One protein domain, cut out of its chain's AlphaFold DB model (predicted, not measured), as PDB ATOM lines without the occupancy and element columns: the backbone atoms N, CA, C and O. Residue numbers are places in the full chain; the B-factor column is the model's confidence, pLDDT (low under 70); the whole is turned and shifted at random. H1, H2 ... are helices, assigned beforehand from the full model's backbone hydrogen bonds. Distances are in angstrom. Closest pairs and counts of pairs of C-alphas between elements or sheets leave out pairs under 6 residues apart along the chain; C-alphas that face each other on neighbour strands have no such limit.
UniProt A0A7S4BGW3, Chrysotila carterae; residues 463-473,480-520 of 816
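Overview. This is residues 463 to 473 and 480 to 520 of the 816 residues of a protein of Chrysotila carterae (UniProt A0A7S4BGW3). A helical hairpin, H2 and H3, opens as a V from its turn, and a shorter helix, H1, lies alongside the outer flank of H2 without firm contact. The outline is flat, and the C-alphas span 39 by 27 by 11 A along their three main axes. The printed part has 52 residues with three named helices, in the order H1, H2, H3, and no named strand; its class is all helix. It is only just loose, close to compact, with a radius of gyration of the C-alphas of 12.1 A.

Arrangement. H1, residues 463 to 473, is close to but not clearly touching H2, residues 484 to 498; their closest C-alphas, of Gln 465 and Asn 488, are 7.2 A apart. They run opposite ways at a shallow tilt of 31 degrees. H2 touches H3, residues 503 to 520, which takes part with residues 503 to 507 alone; the closest C-alphas, of Tyr 495 and Ala 503, are 5.4 A apart. This hairpin runs opposite ways at 37 degrees, only just a steep tilt. H1 and H3 are apart. Every O i to N i+4 pair is within hydrogen-bond range in H1 and H3, and 7 of 11 in H2.

Along the chain. H1 begins at C-alpha 463 (278.664, 464.240, 495.770) and is 14.9 A long. H2 is 19.5 A long. H3, 25.6 A, ends at C-alpha 520 (279.046, 497.743, 515.325).

Size, cuts and confidence. The C-alphas farthest apart, of His 463 and Ala 520, are 38.8 A apart. Residues 474 to 479 are not printed, and C-alphas 473 and 480 are 12.2 A apart across this cut. The link from H2 to H3 is tight. The mean pLDDT of the printed part is 72.8; 19 residues are under 70, among them 463 to 473.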
ATOM      1  N   HIS A 463     277.502 464.914 495.189       57.00
ATOM      2  CA  HIS A 463     278.664 464.240 495.770       57.00
ATOM      3  C   HIS A 463     279.665 465.234 496.372       57.00
ATOM      4  O   HIS A 463     280.134 465.020 497.487       57.00
ATOM      5  N   ILE A 464     279.941 466.362 495.704       61.19
ATOM      6  CA  ILE A 464     280.803 467.415 496.270       61.19
ATOM      7  C   ILE A 464     280.096 468.118 497.444       61.19
ATOM      8  O   ILE A 464     280.748 468.410 498.445       61.19
ATOM      9  N   GLN A 465     278.772 468.324 497.390       59.75
ATOM     10  CA  GLN A 465     277.987 468.808 498.536       59.75
ATOM     11  C   GLN A 465     278.067 467.836 499.717       59.75
ATOM     12  O   GLN A 465     278.245 468.284 500.849       59.75
ATOM     13  N   HIS A 466     277.985 466.527 499.470       60.25
ATOM     14  CA  HIS A 466     278.120 465.487 500.491       60.25
ATOM     15  C   HIS A 466     279.528 465.500 501.097       60.25
ATOM     16  O   HIS A 466     279.650 465.542 502.313       60.25
ATOM     17  N   ILE A 467     280.584 465.602 500.280       65.94
ATOM     18  CA  ILE A 467     281.977 465.711 500.749       65.94
ATOM     19  C   ILE A 467     282.189 466.971 501.606       65.94
ATOM     20  O   ILE A 467     282.761 466.872 502.692       65.94
ATOM     21  N   LEU A 468     281.708 468.146 501.169       63.50
ATOM     22  CA  LEU A 468     281.795 469.375 501.974       63.50
ATOM     23  C   LEU A 468     281.005 469.239 503.285       63.50
ATOM     24  O   LEU A 468     281.441 469.717 504.331       63.50
ATOM     25  N   THR A 469     279.850 468.574 503.231       63.81
ATOM     26  CA  THR A 469     278.991 468.329 504.393       63.81
ATOM     27  C   THR A 469     279.677 467.389 505.383       63.81
ATOM     28  O   THR A 469     279.829 467.774 506.540       63.81
ATOM     29  N   ASP A 470     280.157 466.223 504.952       66.56
ATOM     30  CA  ASP A 470     280.849 465.232 505.785       66.56
ATOM     31  C   ASP A 470     282.096 465.825 506.450       66.56
ATOM     32  O   ASP A 470     282.275 465.705 507.665       66.56
ATOM     33  N   PHE A 471     282.928 466.529 505.674       65.50
ATOM     34  CA  PHE A 471     284.146 467.175 506.166       65.50
ATOM     35  C   PHE A 471     283.836 468.192 507.280       65.50
ATOM     36  O   PHE A 471     284.494 468.206 508.323       65.50
ATOM     37  N   LEU A 472     282.777 468.993 507.104       65.38
ATOM     38  CA  LEU A 472     282.337 469.992 508.081       65.38
ATOM     39  C   LEU A 472     281.513 469.419 509.250       65.38
ATOM     40  O   LEU A 472     281.346 470.115 510.252       65.38
ATOM     41  N   HIS A 473     281.004 468.186 509.156       58.53
ATOM     42  CA  HIS A 473     280.290 467.512 510.250       58.53
ATOM     43  C   HIS A 473     281.205 466.624 511.111       58.53
ATOM     44  O   HIS A 473     280.923 466.454 512.297       58.53
ATOM     45  N   ARG A 480     281.622 478.438 512.589       64.88
ATOM     46  CA  ARG A 480     280.734 479.283 513.412       64.88
ATOM     47  C   ARG A 480     280.278 480.564 512.714       64.88
ATOM     48  O   ARG A 480     279.185 481.034 512.992       64.88
ATOM     49  N   LEU A 481     281.108 481.137 511.836       65.44
ATOM     50  CA  LEU A 481     280.879 482.459 511.222       65.44
ATOM     51  C   LEU A 481     280.265 482.391 509.811       65.44
ATOM     52  O   LEU A 481     279.498 483.267 509.419       65.44
ATOM     53  N   LEU A 482     280.621 481.364 509.039       68.56
ATOM     54  CA  LEU A 482     280.156 481.141 507.669       68.56
ATOM     55  C   LEU A 482     279.087 480.054 507.673       68.56
ATOM     56  O   LEU A 482     279.318 478.964 508.194       68.56
ATOM     57  N   SER A 483     277.923 480.320 507.077       72.06
ATOM     58  CA  SER A 483     276.917 479.270 506.938       72.06
ATOM     59  C   SER A 483     277.315 478.298 505.824       72.06
ATOM     60  O   SER A 483     277.775 478.706 504.756       72.06
ATOM     61  N   GLN A 484     277.102 477.000 506.059       68.50
ATOM     62  CA  GLN A 484     277.335 475.943 505.065       68.50
ATOM     63  C   GLN A 484     276.555 476.193 503.760       68.50
ATOM     64  O   GLN A 484     277.028 475.837 502.689       68.50
ATOM     65  N   GLN A 485     275.387 476.844 503.834       70.69
ATOM     66  CA  GLN A 485     274.581 477.192 502.661       70.69
ATOM     67  C   GLN A 485     275.226 478.314 501.836       70.69
ATOM     68  O   GLN A 485     275.374 478.153 500.631       70.69
ATOM     69  N   ASP A 486     275.668 479.404 502.474       71.31
ATOM     70  CA  ASP A 486     276.340 480.510 501.772       71.31
ATOM     71  C   ASP A 486     277.657 480.046 501.122       71.31
ATOM     72  O   ASP A 486     277.971 480.440 499.999       71.31
ATOM     73  N   LEU A 487     278.413 479.181 501.814       75.94
ATOM     74  CA  LEU A 487     279.648 478.596 501.285       75.94
ATOM     75  C   LEU A 487     279.368 477.657 500.103       75.94
ATOM     76  O   LEU A 487     280.047 477.762 499.083       75.94
ATOM     77  N   ASN A 488     278.350 476.795 500.200       73.81
ATOM     78  CA  ASN A 488     277.937 475.943 499.085       73.81
ATOM     79  C   ASN A 488     277.532 476.793 497.868       73.81
ATOM     80  O   ASN A 488     278.060 476.560 496.787       73.81
ATOM     81  N   THR A 489     276.678 477.812 498.017       77.31
ATOM     82  CA  THR A 489     276.303 478.701 496.899       77.31
ATOM     83  C   THR A 489     277.531 479.347 496.245       77.31
ATOM     84  O   THR A 489     277.673 479.273 495.026       77.31
ATOM     85  N   ALA A 490     278.472 479.887 497.030       75.75
ATOM     86  CA  ALA A 490     279.697 480.487 496.492       75.75
ATOM     87  C   ALA A 490     280.602 479.481 495.748       75.75
ATOM     88  O   ALA A 490     281.258 479.845 494.772       75.75
ATOM     89  N   VAL A 491     280.631 478.215 496.181       74.50
ATOM     90  CA  VAL A 491     281.383 477.139 495.516       74.50
ATOM     91  C   VAL A 491     280.673 476.654 494.244       74.50
ATOM     92  O   VAL A 491     281.312 476.526 493.204       74.50
ATOM     93  N   PHE A 492     279.365 476.395 494.285       67.88
ATOM     94  CA  PHE A 492     278.648 475.770 493.168       67.88
ATOM     95  C   PHE A 492     278.185 476.763 492.100       67.88
ATOM     96  O   PHE A 492     278.383 476.501 490.916       67.88
ATOM     97  N   GLU A 493     277.591 477.895 492.482       68.94
ATOM     98  CA  GLU A 493     277.019 478.848 491.521       68.94
ATOM     99  C   GLU A 493     278.075 479.798 490.949       68.94
ATOM    100  O   GLU A 493     278.088 480.038 489.742       68.94
ATOM    101  N   ASP A 494     278.980 480.310 491.790       69.25
ATOM    102  CA  ASP A 494     279.972 481.310 491.384       69.25
ATOM    103  C   ASP A 494     281.346 480.714 491.038       69.25
ATOM    104  O   ASP A 494     281.869 480.987 489.955       69.25
ATOM    105  N   TYR A 495     281.942 479.883 491.902       73.00
ATOM    106  CA  TYR A 495     283.268 479.313 491.628       73.00
ATOM    107  C   TYR A 495     283.221 478.262 490.506       73.00
ATOM    108  O   TYR A 495     283.895 478.422 489.495       73.00
ATOM    109  N   VAL A 496     282.399 477.213 490.637       74.00
ATOM    110  CA  VAL A 496     282.272 476.155 489.612       74.00
ATOM    111  C   VAL A 496     281.364 476.586 488.454       74.00
ATOM    112  O   VAL A 496     281.688 476.342 487.296       74.00
ATOM    113  N   GLY A 497     280.228 477.230 488.742       71.38
ATOM    114  CA  GLY A 497     279.231 477.596 487.729       71.38
ATOM    115  C   GLY A 497     279.624 478.759 486.810       71.38
ATOM    116  O   GLY A 497     279.128 478.828 485.685       71.38
ATOM    117  N   ARG A 498     280.510 479.662 487.260       75.25
ATOM    118  CA  ARG A 498     280.951 480.859 486.511       75.25
ATOM    119  C   ARG A 498     282.478 480.964 486.346       75.25
ATOM    120  O   ARG A 498     282.946 481.988 485.860       75.25
ATOM    121  N   ASP A 499     283.239 479.938 486.747       67.75
ATOM    122  CA  ASP A 499     284.721 479.901 486.784       67.75
ATOM    123  C   ASP A 499     285.359 481.105 487.522       67.75
ATOM    124  O   ASP A 499     286.495 481.516 487.266       67.75
ATOM    125  N   ASN A 500     284.625 481.714 488.465       77.25
ATOM    126  CA  ASN A 500     285.133 482.839 489.244       77.25
ATOM    127  C   ASN A 500     286.016 482.324 490.388       77.25
ATOM    128  O   ASN A 500     285.565 482.129 491.519       77.25
ATOM    129  N   LYS A 501     287.314 482.191 490.104       75.62
ATOM    130  CA  LYS A 501     288.351 481.788 491.071       75.62
ATOM    131  C   LYS A 501     288.393 482.659 492.342       75.62
ATOM    132  O   LYS A 501     288.882 482.205 493.373       75.62
ATOM    133  N   GLY A 502     287.856 483.885 492.304       76.56
ATOM    134  CA  GLY A 502     287.745 484.791 493.454       76.56
ATOM    135  C   GLY A 502     286.462 484.652 494.290       76.56
ATOM    136  O   GLY A 502     286.392 485.232 495.374       76.56
ATOM    137  N   ALA A 503     285.462 483.889 493.837       79.00
ATOM    138  CA  ALA A 503     284.120 483.847 494.429       79.00
ATOM    139  C   ALA A 503     284.104 483.494 495.924       79.00
ATOM    140  O   ALA A 503     283.437 484.154 496.721       79.00
ATOM    141  N   ILE A 504     284.882 482.484 496.321       78.06
ATOM    142  CA  ILE A 504     284.953 482.014 497.712       78.06
ATOM    143  C   ILE A 504     285.519 483.121 498.617       78.06
ATOM    144  O   ILE A 504     284.953 483.414 499.669       78.06
ATOM    145  N   ALA A 505     286.581 483.809 498.181       79.50
ATOM    146  CA  ALA A 505     287.159 484.933 498.917       79.50
ATOM    147  C   ALA A 505     286.182 486.122 499.012       79.50
ATOM    148  O   ALA A 505     286.029 486.712 500.082       79.50
ATOM    149  N   GLN A 506     285.464 486.433 497.928       80.31
ATOM    150  CA  GLN A 506     284.440 487.485 497.900       80.31
ATOM    151  C   GLN A 506     283.261 487.174 498.841       80.31
ATOM    152  O   GLN A 506     282.803 488.065 499.561       80.31
ATOM    153  N   ALA A 507     282.806 485.920 498.907       79.62
ATOM    154  CA  ALA A 507     281.750 485.479 499.820       79.62
ATOM    155  C   ALA A 507     282.184 485.531 501.298       79.62
ATOM    156  O   ALA A 507     281.402 485.959 502.159       79.62
ATOM    157  N   ILE A 508     283.438 485.164 501.591       81.44
ATOM    158  CA  ILE A 508     284.039 485.276 502.929       81.44
ATOM    159  C   ILE A 508     284.116 486.744 503.358       81.44
ATOM    160  O   ILE A 508     283.577 487.089 504.410       81.44
ATOM    161  N   LEU A 509     284.702 487.619 502.531       83.06
ATOM    162  CA  LEU A 509     284.804 489.057 502.810       83.06
ATOM    163  C   LEU A 509     283.419 489.691 503.006       83.06
ATOM    164  O   LEU A 509     283.184 490.359 504.007       83.06
ATOM    165  N   THR A 510     282.463 489.398 502.121       82.50
ATOM    166  CA  THR A 510     281.081 489.904 502.221       82.50
ATOM    167  C   THR A 510     280.393 489.472 503.519       82.50
ATOM    168  O   THR A 510     279.642 490.246 504.115       82.50
ATOM    169  N   THR A 511     280.628 488.239 503.975       80.31
ATOM    170  CA  THR A 511     280.055 487.719 505.230       80.31
ATOM    171  C   THR A 511     280.742 488.325 506.456       80.31
ATOM    172  O   THR A 511     280.074 488.653 507.437       80.31
ATOM    173  N   LEU A 512     282.057 488.529 506.387       81.44
ATOM    174  CA  LEU A 512     282.857 489.162 507.431       81.44
ATOM    175  C   LEU A 512     282.450 490.630 507.636       81.44
ATOM    176  O   LEU A 512     282.116 490.997 508.762       81.44
ATOM    177  N   THR A 513     282.357 491.432 506.566       83.06
ATOM    178  CA  THR A 513     281.916 492.838 506.635       83.06
ATOM    179  C   THR A 513     280.506 492.958 507.217       83.06
ATOM    180  O   THR A 513     280.289 493.723 508.154       83.06
ATOM    181  N   LYS A 514     279.551 492.137 506.752       81.56
ATOM    182  CA  LYS A 514     278.167 492.142 507.270       81.56
ATOM    183  C   LYS A 514     278.084 491.788 508.759       81.56
ATOM    184  O   LYS A 514     277.254 492.352 509.471       81.56
ATOM    185  N   THR A 515     278.939 490.889 509.249       77.69
ATOM    186  CA  THR A 515     278.994 490.563 510.683       77.69
ATOM    187  C   THR A 515     279.684 491.667 511.491       77.69
ATOM    188  O   THR A 515     279.221 491.993 512.583       77.69
ATOM    189  N   GLN A 516     280.731 492.308 510.958       80.50
ATOM    190  CA  GLN A 516     281.362 493.477 511.588       80.50
ATOM    191  C   GLN A 516     280.387 494.657 511.705       80.50
ATOM    192  O   GLN A 516     280.263 495.235 512.780       80.50
ATOM    193  N   GLU A 517     279.627 494.963 510.649       82.12
ATOM    194  CA  GLU A 517     278.554 495.962 510.693       82.12
ATOM    195  C   GLU A 517     277.499 495.643 511.757       82.12
ATOM    196  O   GLU A 517     277.069 496.534 512.487       82.12
ATOM    197  N   PHE A 518     277.059 494.384 511.847       79.25
ATOM    198  CA  PHE A 518     276.064 493.955 512.832       79.25
ATOM    199  C   PHE A 518     276.576 494.152 514.269       79.25
ATOM    200  O   PHE A 518     275.886 494.749 515.098       79.25
ATOM    201  N   LEU A 519     277.825 493.753 514.532       76.56
ATOM    202  CA  LEU A 519     278.506 493.948 515.816       76.56
ATOM    203  C   LEU A 519     278.824 495.418 516.135       76.56
ATOM    204  O   LEU A 519     278.997 495.742 517.306       76.56
ATOM    205  N   ALA A 520     278.903 496.298 515.134       77.44
ATOM    206  CA  ALA A 520     279.046 497.743 515.325       77.44
ATOM    207  C   ALA A 520     277.695 498.437 515.587       77.44
ATOM    208  O   ALA A 520     277.624 499.399 516.349       77.44
TER     209      ALA A 520